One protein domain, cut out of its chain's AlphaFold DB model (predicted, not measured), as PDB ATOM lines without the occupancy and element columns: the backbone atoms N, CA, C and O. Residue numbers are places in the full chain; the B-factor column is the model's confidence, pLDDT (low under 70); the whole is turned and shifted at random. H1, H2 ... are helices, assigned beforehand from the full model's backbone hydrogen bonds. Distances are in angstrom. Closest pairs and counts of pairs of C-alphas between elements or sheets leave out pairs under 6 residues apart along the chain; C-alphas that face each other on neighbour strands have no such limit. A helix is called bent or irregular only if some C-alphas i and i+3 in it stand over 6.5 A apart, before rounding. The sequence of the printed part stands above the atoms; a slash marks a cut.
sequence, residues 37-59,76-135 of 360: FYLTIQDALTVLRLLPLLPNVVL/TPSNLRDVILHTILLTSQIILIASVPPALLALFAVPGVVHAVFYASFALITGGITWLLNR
ATOM      1  N   PHE A  37     110.170 154.641  -0.242       79.19
ATOM      2  CA  PHE A  37     109.821 153.227  -0.385       79.19
ATOM      3  C   PHE A  37     110.981 152.402  -0.929       79.19
ATOM      4  O   PHE A  37     111.180 151.268  -0.499       79.19
ATOM      5  N   TYR A  38     111.770 152.971  -1.841       81.25
ATOM      6  CA  TYR A  38     112.906 152.267  -2.429       81.25
ATOM      7  C   TYR A  38     113.976 151.962  -1.376       81.25
ATOM      8  O   TYR A  38     114.461 150.836  -1.307       81.25
ATOM      9  N   LEU A  39     114.262 152.928  -0.497       75.00
ATOM     10  CA  LEU A  39     115.152 152.749   0.654       75.00
ATOM     11  C   LEU A  39     114.658 151.630   1.580       75.00
ATOM     12  O   LEU A  39     115.417 150.726   1.914       75.00
ATOM     13  N   THR A  40     113.363 151.629   1.905       71.94
ATOM     14  CA  THR A  40     112.762 150.611   2.784       71.94
ATOM     15  C   THR A  40     112.831 149.209   2.166       71.94
ATOM     16  O   THR A  40     113.151 148.232   2.843       71.94
ATOM     17  N   ILE A  41     112.558 149.094   0.861       80.38
ATOM     18  CA  ILE A  41     112.661 147.826   0.128       80.38
ATOM     19  C   ILE A  41     114.113 147.355   0.075       80.38
ATOM     20  O   ILE A  41     114.378 146.166   0.257       80.38
ATOM     21  N   GLN A  42     115.053 148.267  -0.172       81.38
ATOM     22  CA  GLN A  42     116.468 147.935  -0.228       81.38
ATOM     23  C   GLN A  42     116.950 147.410   1.124       81.38
ATOM     24  O   GLN A  42     117.526 146.324   1.150       81.38
ATOM     25  N   ASP A  43     116.613 148.083   2.226       75.12
ATOM     26  CA  ASP A  43     116.912 147.624   3.584       75.12
ATOM     27  C   ASP A  43     116.321 146.236   3.852       75.12
ATOM     28  O   ASP A  43     117.054 145.327   4.257       75.12
ATOM     29  N   ALA A  44     115.043 146.023   3.521       72.38
ATOM     30  CA  ALA A  44     114.385 144.724   3.660       72.38
ATOM     31  C   ALA A  44     115.082 143.618   2.845       72.38
ATOM     32  O   ALA A  44     115.274 142.504   3.339       72.38
ATOM     33  N   LEU A  45     115.518 143.913   1.617       85.00
ATOM     34  CA  LEU A  45     116.269 142.972   0.783       85.00
ATOM     35  C   LEU A  45     117.644 142.653   1.376       85.00
ATOM     36  O   LEU A  45     118.068 141.495   1.323       85.00
ATOM     37  N   THR A  46     118.342 143.633   1.951       77.38
ATOM     38  CA  THR A  46     119.604 143.384   2.665       77.38
ATOM     39  C   THR A  46     119.388 142.488   3.876       77.38
ATOM     40  O   THR A  46     120.140 141.529   4.045       77.38
ATOM     41  N   VAL A  47     118.334 142.725   4.663       76.25
ATOM     42  CA  VAL A  47     117.977 141.876   5.811       76.25
ATOM     43  C   VAL A  47     117.661 140.451   5.358       76.25
ATOM     44  O   VAL A  47     118.203 139.504   5.920       76.25
ATOM     45  N   LEU A  48     116.869 140.272   4.296       78.12
ATOM     46  CA  LEU A  48     116.559 138.946   3.748       78.12
ATOM     47  C   LEU A  48     117.805 138.220   3.220       78.12
ATOM     48  O   LEU A  48     117.941 137.012   3.414       78.12
ATOM     49  N   ARG A  49     118.741 138.941   2.591       86.75
ATOM     50  CA  ARG A  49     120.027 138.378   2.140       86.75
ATOM     51  C   ARG A  49     120.943 137.995   3.301       86.75
ATOM     52  O   ARG A  49     121.700 137.037   3.164       86.75
ATOM     53  N   LEU A  50     120.878 138.717   4.421       78.56
ATOM     54  CA  LEU A  50     121.654 138.439   5.635       78.56
ATOM     55  C   LEU A  50     120.963 137.465   6.597       78.56
ATOM     56  O   LEU A  50     121.618 136.945   7.498       78.56
ATOM     57  N   LEU A  51     119.685 137.152   6.391       82.12
ATOM     58  CA  LEU A  51     118.921 136.219   7.219       82.12
ATOM     59  C   LEU A  51     119.604 134.846   7.409       82.12
ATOM     60  O   LEU A  51     119.573 134.329   8.525       82.12
ATOM     61  N   PRO A  52     120.297 134.257   6.408       85.69
ATOM     62  CA  PRO A  52     121.043 133.010   6.598       85.69
ATOM     63  C   PRO A  52     122.256 133.140   7.531       85.69
ATOM     64  O   PRO A  52     122.743 132.129   8.033       85.69
ATOM     65  N   LEU A  53     122.768 134.357   7.747       75.12
ATOM     66  CA  LEU A  53     123.859 134.633   8.683       75.12
ATOM     67  C   LEU A  53     123.345 134.888  10.104       75.12
ATOM     68  O   LEU A  53     124.120 134.763  11.048       75.12
ATOM     69  N   LEU A  54     122.052 135.180  10.274       75.94
ATOM     70  CA  LEU A  54     121.436 135.450  11.574       75.94
ATOM     71  C   LEU A  54     121.674 134.332  12.614       75.94
ATOM     72  O   LEU A  54     122.029 134.659  13.746       75.94
ATOM     73  N   PRO A  55     121.595 133.027  12.270       77.19
ATOM     74  CA  PRO A  55     121.917 131.957  13.212       77.19
ATOM     75  C   PRO A  55     123.361 132.027  13.723       77.19
ATOM     76  O   PRO A  55     123.597 131.745  14.891       77.19
ATOM     77  N   ASN A  56     124.313 132.446  12.881       73.31
ATOM     78  CA  ASN A  56     125.721 132.591  13.271       73.31
ATOM     79  C   ASN A  56     125.965 133.824  14.155       73.31
ATOM     80  O   ASN A  56     126.958 133.861  14.874       73.31
ATOM     81  N   VAL A  57     125.085 134.830  14.094       66.12
ATOM     82  CA  VAL A  57     125.130 136.007  14.977       66.12
ATOM     83  C   VAL A  57     124.543 135.670  16.349       66.12
ATOM     84  O   VAL A  57     125.102 136.059  17.369       66.12
ATOM     85  N   VAL A  58     123.434 134.923  16.381       68.81
ATOM     86  CA  VAL A  58     122.755 134.537  17.630       68.81
ATOM     87  C   VAL A  58     123.527 133.451  18.382       68.81
ATOM     88  O   VAL A  58     123.619 133.488  19.606       68.81
ATOM     89  N   LEU A  59     124.100 132.493  17.654       71.56
ATOM     90  CA  LEU A  59     124.971 131.458  18.193       71.56
ATOM     91  C   LEU A  59     126.375 131.703  17.647       71.56
ATOM     92  O   LEU A  59     126.733 131.111  16.622       71.56
ATOM     93  N   THR A  76     127.938 140.667  24.012       77.62
ATOM     94  CA  THR A  76     127.687 141.088  25.380       77.62
ATOM     95  C   THR A  76     126.225 140.779  25.698       77.62
ATOM     96  O   THR A  76     125.359 140.920  24.829       77.62
ATOM     97  N   PRO A  77     125.899 140.370  26.934       76.81
ATOM     98  CA  PRO A  77     124.521 140.056  27.313       76.81
ATOM     99  C   PRO A  77     123.570 141.250  27.124       76.81
ATOM    100  O   PRO A  77     122.375 141.058  26.916       76.81
ATOM    101  N   SER A  78     124.087 142.481  27.159       74.69
ATOM    102  CA  SER A  78     123.346 143.700  26.827       74.69
ATOM    103  C   SER A  78     122.979 143.783  25.346       74.69
ATOM    104  O   SER A  78     121.819 144.028  25.032       74.69
ATOM    105  N   ASN A  79     123.934 143.536  24.446       74.44
ATOM    106  CA  ASN A  79     123.691 143.594  23.005       74.44
ATOM    107  C   ASN A  79     122.784 142.434  22.558       74.44
ATOM    108  O   ASN A  79     121.854 142.614  21.780       74.44
ATOM    109  N   LEU A  80     122.963 141.249  23.152       77.19
ATOM    110  CA  LEU A  80     122.105 140.098  22.878       77.19
ATOM    111  C   LEU A  80     120.644 140.352  23.286       77.19
ATOM    112  O   LEU A  80     119.730 139.973  22.558       77.19
ATOM    113  N   ARG A  81     120.412 141.024  24.424       80.12
ATOM    114  CA  ARG A  81     119.061 141.439  24.832       80.12
ATOM    115  C   ARG A  81     118.430 142.376  23.810       80.12
ATOM    116  O   ARG A  81     117.269 142.170  23.481       80.12
ATOM    117  N   ASP A  82     119.183 143.344  23.300       76.50
ATOM    118  CA  ASP A  82     118.686 144.303  22.310       76.50
ATOM    119  C   ASP A  82     118.358 143.638  20.961       76.50
ATOM    120  O   ASP A  82     117.316 143.897  20.358       76.50
ATOM    121  N   VAL A  83     119.180 142.678  20.527       78.56
ATOM    122  CA  VAL A  83     118.910 141.887  19.316       78.56
ATOM    123  C   VAL A  83     117.678 140.990  19.490       78.56
ATOM    124  O   VAL A  83     116.822 140.941  18.603       78.56
ATOM    125  N   ILE A  84     117.545 140.296  20.627       79.56
ATOM    126  CA  ILE A  84     116.371 139.453  20.926       79.56
ATOM    127  C   ILE A  84     115.095 140.299  20.923       79.56
ATOM    128  O   ILE A  84     114.085 139.916  20.341       79.56
ATOM    129  N   LEU A  85     115.164 141.471  21.539       77.50
ATOM    130  CA  LEU A  85     114.094 142.451  21.626       77.50
ATOM    131  C   LEU A  85     113.648 142.940  20.243       77.50
ATOM    132  O   LEU A  85     112.460 142.867  19.924       77.50
ATOM    133  N   HIS A  86     114.593 143.352  19.397       78.12
ATOM    134  CA  HIS A  86     114.306 143.731  18.012       78.12
ATOM    135  C   HIS A  86     113.714 142.568  17.212       78.12
ATOM    136  O   HIS A  86     112.792 142.765  16.422       78.12
ATOM    137  N   THR A  87     114.176 141.341  17.459       78.50
ATOM    138  CA  THR A  87     113.639 140.136  16.814       78.50
ATOM    139  C   THR A  87     112.188 139.874  17.229       78.50
ATOM    140  O   THR A  87     111.358 139.555  16.378       78.50
ATOM    141  N   ILE A  88     111.850 140.046  18.512       77.75
ATOM    142  CA  ILE A  88     110.474 139.927  19.021       77.75
ATOM    143  C   ILE A  88     109.580 141.010  18.411       77.75
ATOM    144  O   ILE A  88     108.499 140.688  17.915       77.75
ATOM    145  N   LEU A  89     110.031 142.269  18.386       78.25
ATOM    146  CA  LEU A  89     109.287 143.372  17.768       78.25
ATOM    147  C   LEU A  89     109.028 143.106  16.283       78.25
ATOM    148  O   LEU A  89     107.878 143.174  15.847       78.25
ATOM    149  N   LEU A  90     110.053 142.711  15.529       80.69
ATOM    150  CA  LEU A  90     109.923 142.381  14.111       80.69
ATOM    151  C   LEU A  90     108.940 141.225  13.891       80.69
ATOM    152  O   LEU A  90     108.059 141.303  13.039       80.69
ATOM    153  N   THR A  91     109.048 140.167  14.693       79.50
ATOM    154  CA  THR A  91     108.157 139.003  14.599       79.50
ATOM    155  C   THR A  91     106.713 139.395  14.915       79.50
ATOM    156  O   THR A  91     105.800 138.998  14.194       79.50
ATOM    157  N   SER A  92     106.495 140.232  15.935       75.25
ATOM    158  CA  SER A  92     105.160 140.734  16.286       75.25
ATOM    159  C   SER A  92     104.549 141.596  15.175       75.25
ATOM    160  O   SER A  92     103.363 141.465  14.880       75.25
ATOM    161  N   GLN A  93     105.364 142.408  14.496       80.38
ATOM    162  CA  GLN A  93     104.935 143.228  13.361       80.38
ATOM    163  C   GLN A  93     104.580 142.367  12.146       80.38
ATOM    164  O   GLN A  93     103.566 142.619  11.501       80.38
ATOM    165  N   ILE A  94     105.357 141.316  11.862       82.31
ATOM    166  CA  ILE A  94     105.042 140.356  10.794       82.31
ATOM    167  C   ILE A  94     103.720 139.643  11.089       82.31
ATOM    168  O   ILE A  94     102.883 139.542  10.196       82.31
ATOM    169  N   ILE A  95     103.507 139.186  12.327       79.94
ATOM    170  CA  ILE A  95     102.248 138.548  12.739       79.94
ATOM    171  C   ILE A  95     101.078 139.523  12.585       79.94
ATOM    172  O   ILE A  95     100.039 139.138  12.051       79.94
ATOM    173  N   LEU A  96     101.246 140.789  12.981       78.75
ATOM    174  CA  LEU A  96     100.211 141.804  12.798       78.75
ATOM    175  C   LEU A  96      99.889 142.012  11.318       78.75
ATOM    176  O   LEU A  96      98.721 141.949  10.947       78.75
ATOM    177  N   ILE A  97     100.893 142.203  10.461       83.06
ATOM    178  CA  ILE A  97     100.679 142.395   9.019       83.06
ATOM    179  C   ILE A  97     100.018 141.153   8.408       83.06
ATOM    180  O   ILE A  97      99.070 141.278   7.637       83.06
ATOM    181  N   ALA A  98     100.453 139.954   8.799       81.06
ATOM    182  CA  ALA A  98      99.858 138.696   8.360       81.06
ATOM    183  C   ALA A  98      98.415 138.506   8.866       81.06
ATOM    184  O   ALA A  98      97.637 137.804   8.223       81.06
ATOM    185  N   SER A  99      98.039 139.143   9.981       78.88
ATOM    186  CA  SER A  99      96.670 139.121  10.511       78.88
ATOM    187  C   SER A  99      95.712 140.073   9.785       78.88
ATOM    188  O   SER A  99      94.501 139.875   9.858       78.88
ATOM    189  N   VAL A 100      96.219 141.061   9.035       83.31
ATOM    190  CA  VAL A 100      95.381 142.043   8.324       83.31
ATOM    191  C   VAL A 100      94.496 141.397   7.244       83.31
ATOM    192  O   VAL A 100      93.296 141.663   7.263       83.31
ATOM    193  N   PRO A 101      94.991 140.527   6.337       85.88
ATOM    194  CA  PRO A 101      94.136 139.874   5.341       85.88
ATOM    195  C   PRO A 101      92.976 139.045   5.931       85.88
ATOM    196  O   PRO A 101      91.838 139.256   5.507       85.88
ATOM    197  N   PRO A 102      93.186 138.144   6.916       83.25
ATOM    198  CA  PRO A 102      92.075 137.428   7.538       83.25
ATOM    199  C   PRO A 102      91.174 138.348   8.368       83.25
ATOM    200  O   PRO A 102      89.968 138.122   8.394       83.25
ATOM    201  N   ALA A 103      91.704 139.412   8.986       78.25
ATOM    202  CA  ALA A 103      90.879 140.408   9.670       78.25
ATOM    203  C   ALA A 103      89.981 141.192   8.698       78.25
ATOM    204  O   ALA A 103      88.830 141.456   9.023       78.25
ATOM    205  N   LEU A 104      90.463 141.519   7.495       82.62
ATOM    206  CA  LEU A 104      89.666 142.140   6.429       82.62
ATOM    207  C   LEU A 104      88.551 141.218   5.927       82.62
ATOM    208  O   LEU A 104      87.435 141.677   5.701       82.62
ATOM    209  N   LEU A 105      88.830 139.921   5.789       84.19
ATOM    210  CA  LEU A 105      87.805 138.929   5.450       84.19
ATOM    211  C   LEU A 105      86.787 138.761   6.587       84.19
ATOM    212  O   LEU A 105      85.591 138.652   6.333       84.19
ATOM    213  N   ALA A 106      87.247 138.791   7.839       78.44
ATOM    214  CA  ALA A 106      86.388 138.706   9.016       78.44
ATOM    215  C   ALA A 106      85.542 139.971   9.232       78.44
ATOM    216  O   ALA A 106      84.412 139.844   9.693       78.44
ATOM    217  N   LEU A 107      86.026 141.157   8.839       72.81
ATOM    218  CA  LEU A 107      85.280 142.425   8.887       72.81
ATOM    219  C   LEU A 107      83.978 142.366   8.083       72.81
ATOM    220  O   LEU A 107      83.000 143.015   8.445       72.81
ATOM    221  N   PHE A 108      83.953 141.573   7.009       77.62
ATOM    222  CA  PHE A 108      82.732 141.319   6.247       77.62
ATOM    223  C   PHE A 108      81.760 140.364   6.954       77.62
ATOM    224  O   PHE A 108      80.571 140.382   6.650       77.62
ATOM    225  N   ALA A 109      82.244 139.534   7.878       76.56
ATOM    226  CA  ALA A 109      81.469 138.467   8.507       76.56
ATOM    227  C   ALA A 109      81.044 138.772   9.955       76.56
ATOM    228  O   ALA A 109      80.044 138.226  10.418       76.56
ATOM    229  N   VAL A 110      81.786 139.612  10.685       73.62
ATOM    230  CA  VAL A 110      81.598 139.831  12.126       73.62
ATOM    231  C   VAL A 110      81.585 141.334  12.446       73.62
ATOM    232  O   VAL A 110      82.497 142.055  12.040       73.62
ATOM    233  N   PRO A 111      80.583 141.836  13.196       72.69
ATOM    234  CA  PRO A 111      80.471 143.255  13.524       72.69
ATOM    235  C   PRO A 111      81.659 143.737  14.375       72.69
ATOM    236  O   PRO A 111      82.175 143.012  15.227       72.69
ATOM    237  N   GLY A 112      82.075 144.990  14.149       76.44
ATOM    238  CA  GLY A 112      83.368 145.593  14.525       76.44
ATOM    239  C   GLY A 112      83.853 145.509  15.983       76.44
ATOM    240  O   GLY A 112      84.986 145.902  16.258       76.44
ATOM    241  N   VAL A 113      83.068 144.962  16.915       80.94
ATOM    242  CA  VAL A 113      83.457 144.773  18.323       80.94
ATOM    243  C   VAL A 113      84.643 143.814  18.459       80.94
ATOM    244  O   VAL A 113      85.582 144.107  19.197       80.94
ATOM    245  N   VAL A 114      84.662 142.706  17.707       77.94
ATOM    246  CA  VAL A 114      85.777 141.734  17.757       77.94
ATOM    247  C   VAL A 114      87.090 142.380  17.304       77.94
ATOM    248  O   VAL A 114      88.143 142.138  17.893       77.94
ATOM    249  N   HIS A 115      87.023 143.278  16.321       73.19
ATOM    250  CA  HIS A 115      88.187 144.018  15.842       73.19
ATOM    251  C   HIS A 115      88.682 145.040  16.862       73.19
ATOM    252  O   HIS A 115      89.887 145.115  17.098       73.19
ATOM    253  N   ALA A 116      87.780 145.784  17.506       82.19
ATOM    254  CA  ALA A 116      88.158 146.730  18.554       82.19
ATOM    255  C   ALA A 116      88.898 146.030  19.706       82.19
ATOM    256  O   ALA A 116      89.954 146.498  20.130       82.19
ATOM    257  N   VAL A 117      88.404 144.867  20.152       84.88
ATOM    258  CA  VAL A 117      89.059 144.057  21.193       84.88
ATOM    259  C   VAL A 117      90.412 143.526  20.717       84.88
ATOM    260  O   VAL A 117      91.397 143.606  21.454       84.88
ATOM    261  N   PHE A 118      90.498 143.042  19.474       80.25
ATOM    262  CA  PHE A 118      91.757 142.568  18.899       80.25
ATOM    263  C   PHE A 118      92.819 143.676  18.864       80.25
ATOM    264  O   PHE A 118      93.901 143.501  19.423       80.25
ATOM    265  N   TYR A 119      92.503 144.846  18.303       81.50
ATOM    266  CA  TYR A 119      93.441 145.970  18.241       81.50
ATOM    267  C   TYR A 119      93.808 146.511  19.625       81.50
ATOM    268  O   TYR A 119      94.981 146.792  19.865       81.50
ATOM    269  N   ALA A 120      92.847 146.613  20.549       86.94
ATOM    270  CA  ALA A 120      93.116 147.044  21.918       86.94
ATOM    271  C   ALA A 120      94.066 146.075  22.637       86.94
ATOM    272  O   ALA A 120      95.058 146.506  23.227       86.94
ATOM    273  N   SER A 121      93.821 144.764  22.536       83.06
ATOM    274  CA  SER A 121      94.697 143.748  23.131       83.06
ATOM    275  C   SER A 121      96.103 143.779  22.524       83.06
ATOM    276  O   SER A 121      97.093 143.746  23.255       83.06
ATOM    277  N   PHE A 122      96.207 143.947  21.204       80.62
ATOM    278  CA  PHE A 122      97.488 144.063  20.518       80.62
ATOM    279  C   PHE A 122      98.260 145.321  20.944       80.62
ATOM    280  O   PHE A 122      99.465 145.254  21.209       80.62
ATOM    281  N   ALA A 123      97.577 146.464  21.042       84.50
ATOM    282  CA  ALA A 123      98.169 147.722  21.485       84.50
ATOM    283  C   ALA A 123      98.668 147.632  22.933       84.50
ATOM    284  O   ALA A 123      99.776 148.079  23.218       84.50
ATOM    285  N   LEU A 124      97.904 146.996  23.828       87.62
ATOM    286  CA  LEU A 124      98.308 146.777  25.218       87.62
ATOM    287  C   LEU A 124      99.532 145.865  25.328       87.62
ATOM    288  O   LEU A 124     100.461 146.185  26.066       87.62
ATOM    289  N   ILE A 125      99.576 144.765  24.572       81.94
ATOM    290  CA  ILE A 125     100.729 143.851  24.565       81.94
ATOM    291  C   ILE A 125     101.970 144.570  24.025       81.94
ATOM    292  O   ILE A 125     103.030 144.534  24.649       81.94
ATOM    293  N   THR A 126     101.840 145.272  22.898       79.69
ATOM    294  CA  THR A 126     102.954 146.009  22.284       79.69
ATOM    295  C   THR A 126     103.422 147.161  23.175       79.69
ATOM    296  O   THR A 126     104.624 147.369  23.341       79.69
ATOM    297  N   GLY A 127     102.491 147.876  23.809       81.62
ATOM    298  CA  GLY A 127     102.771 148.916  24.797       81.62
ATOM    299  C   GLY A 127     103.484 148.362  26.029       81.62
ATOM    300  O   GLY A 127     104.500 148.905  26.448       81.62
ATOM    301  N   GLY A 128     103.023 147.233  26.567       83.81
ATOM    302  CA  GLY A 128     103.656 146.562  27.703       83.81
ATOM    303  C   GLY A 128     105.069 146.079  27.383       83.81
ATOM    304  O   GLY A 128     105.985 146.290  28.176       83.81
ATOM    305  N   ILE A 129     105.269 145.502  26.195       78.88
ATOM    306  CA  ILE A 129     106.586 145.090  25.699       78.88
ATOM    307  C   ILE A 129     107.484 146.322  25.557       78.88
ATOM    308  O   ILE A 129     108.514 146.397  26.212       78.88
ATOM    309  N   THR A 130     107.086 147.338  24.792       76.81
ATOM    310  CA  THR A 130     107.897 148.559  24.615       76.81
ATOM    311  C   THR A 130     108.194 149.280  25.932       76.81
ATOM    312  O   THR A 130     109.312 149.756  26.115       76.81
ATOM    313  N   TRP A 131     107.257 149.304  26.881       83.62
ATOM    314  CA  TRP A 131     107.465 149.845  28.224       83.62
ATOM    315  C   TRP A 131     108.469 149.023  29.043       83.62
ATOM    316  O   TRP A 131     109.383 149.586  29.648       83.62
ATOM    317  N   LEU A 132     108.347 147.691  29.026       78.06
ATOM    318  CA  LEU A 132     109.269 146.783  29.712       78.06
ATOM    319  C   LEU A 132     110.686 146.865  29.131       78.06
ATOM    320  O   LEU A 132     111.665 146.672  29.849       78.06
ATOM    321  N   LEU A 133     110.786 147.135  27.835       69.19
ATOM    322  CA  LEU A 133     112.028 147.187  27.079       69.19
ATOM    323  C   LEU A 133     112.733 148.538  27.187       69.19
ATOM    324  O   LEU A 133     113.939 148.581  27.413       69.19
ATOM    325  N   ASN A 134     111.984 149.639  27.142       75.81
ATOM    326  CA  ASN A 134     112.492 150.991  27.372       75.81
ATOM    327  C   ASN A 134     112.700 151.286  28.864       75.81
ATOM    328  O   ASN A 134     112.476 152.426  29.285       75.81
ATOM    329  N   ARG A 135     113.118 150.295  29.680       62.59
ATOM    330  CA  ARG A 135     113.451 150.516  31.101       62.59
ATOM    331  C   ARG A 135     114.267 151.796  31.196       62.59
ATOM    332  O   ARG A 135     115.369 151.838  30.661       62.59
TER     333      ARG A 135
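Overview. This is residues 37 to 59 and 76 to 135 of the 360 residues of an uncharacterized protein of Aspergillus mulundensis (UniProt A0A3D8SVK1). Two long helices, H2 and H3, run side by side and opposite ways as a loose helical hairpin, while a third helix, H1, sharply kinked, sticks out with residues 37 to 56 and comes near the hairpin at the first turns of H2. H2 makes the longest axis. The printed part has 83 residues with three named helices, in the order H1, H2, H3, and no named strand; the class is all helix. The whole is loose, with a radius of gyration of the C-alphas of 16.5 A and spans of 48 by 33 by 23 A.

Arrangement. Start with the longest helix, H2, residues 77 to 107. It and H3, residues 113 to 133, form a helical hairpin over a tight link and run opposite ways at a shallow tilt of 7 degrees. They only just touch, with 3 pairs of C-alphas within 8 A; look at their closest C-alphas, those of Leu 85 and Leu 133, 7.5 A apart. Next find H1, residues 37 to 58, which is close to H2 but not clearly touching: their closest C-alphas, those of Val 58 and Leu 80, are 7.7 A apart. Those two helices run opposite ways at a steep tilt of 54 degrees. H1 and H3 are apart. In H3 every O i to N i+4 pair is within hydrogen-bond range; in H1 14 of 18 are, and in H2 25 of 27.

Along the chain. Find C-alpha 77 at (124.521, 140.056, 27.313); from there H2 runs 43.4 A to C-alpha 107 at (85.280, 142.425, 8.887), with a kink of 37 degrees near residue 101. It is only just irregular: C-alphas 98 and 101 are 6.6 A apart. H3 runs back 30.0 A to C-alpha 133 at (112.028, 147.187, 27.079). H1 measures 29.0 A from C-alpha 37 to C-alpha 58, has a kink of 67 degrees near residue 52, and is irregular, with C-alphas 49 and 52 7.1 A apart.

Size, cuts and confidence. The two C-alphas farthest apart, those of Thr 76 and Ala 109, are 49.3 A apart. Residues 60 to 75 are not printed, and C-alphas 59 and 76 stand 12.3 A apart across this cut, which lies in the link from H1 to H2. Residues 97 to 102 of H2 and residues 108 to 113 stand free. The mean pLDDT of the printed part is 78.6; look for values under 70 at residues 57 to 58, 133 and 135.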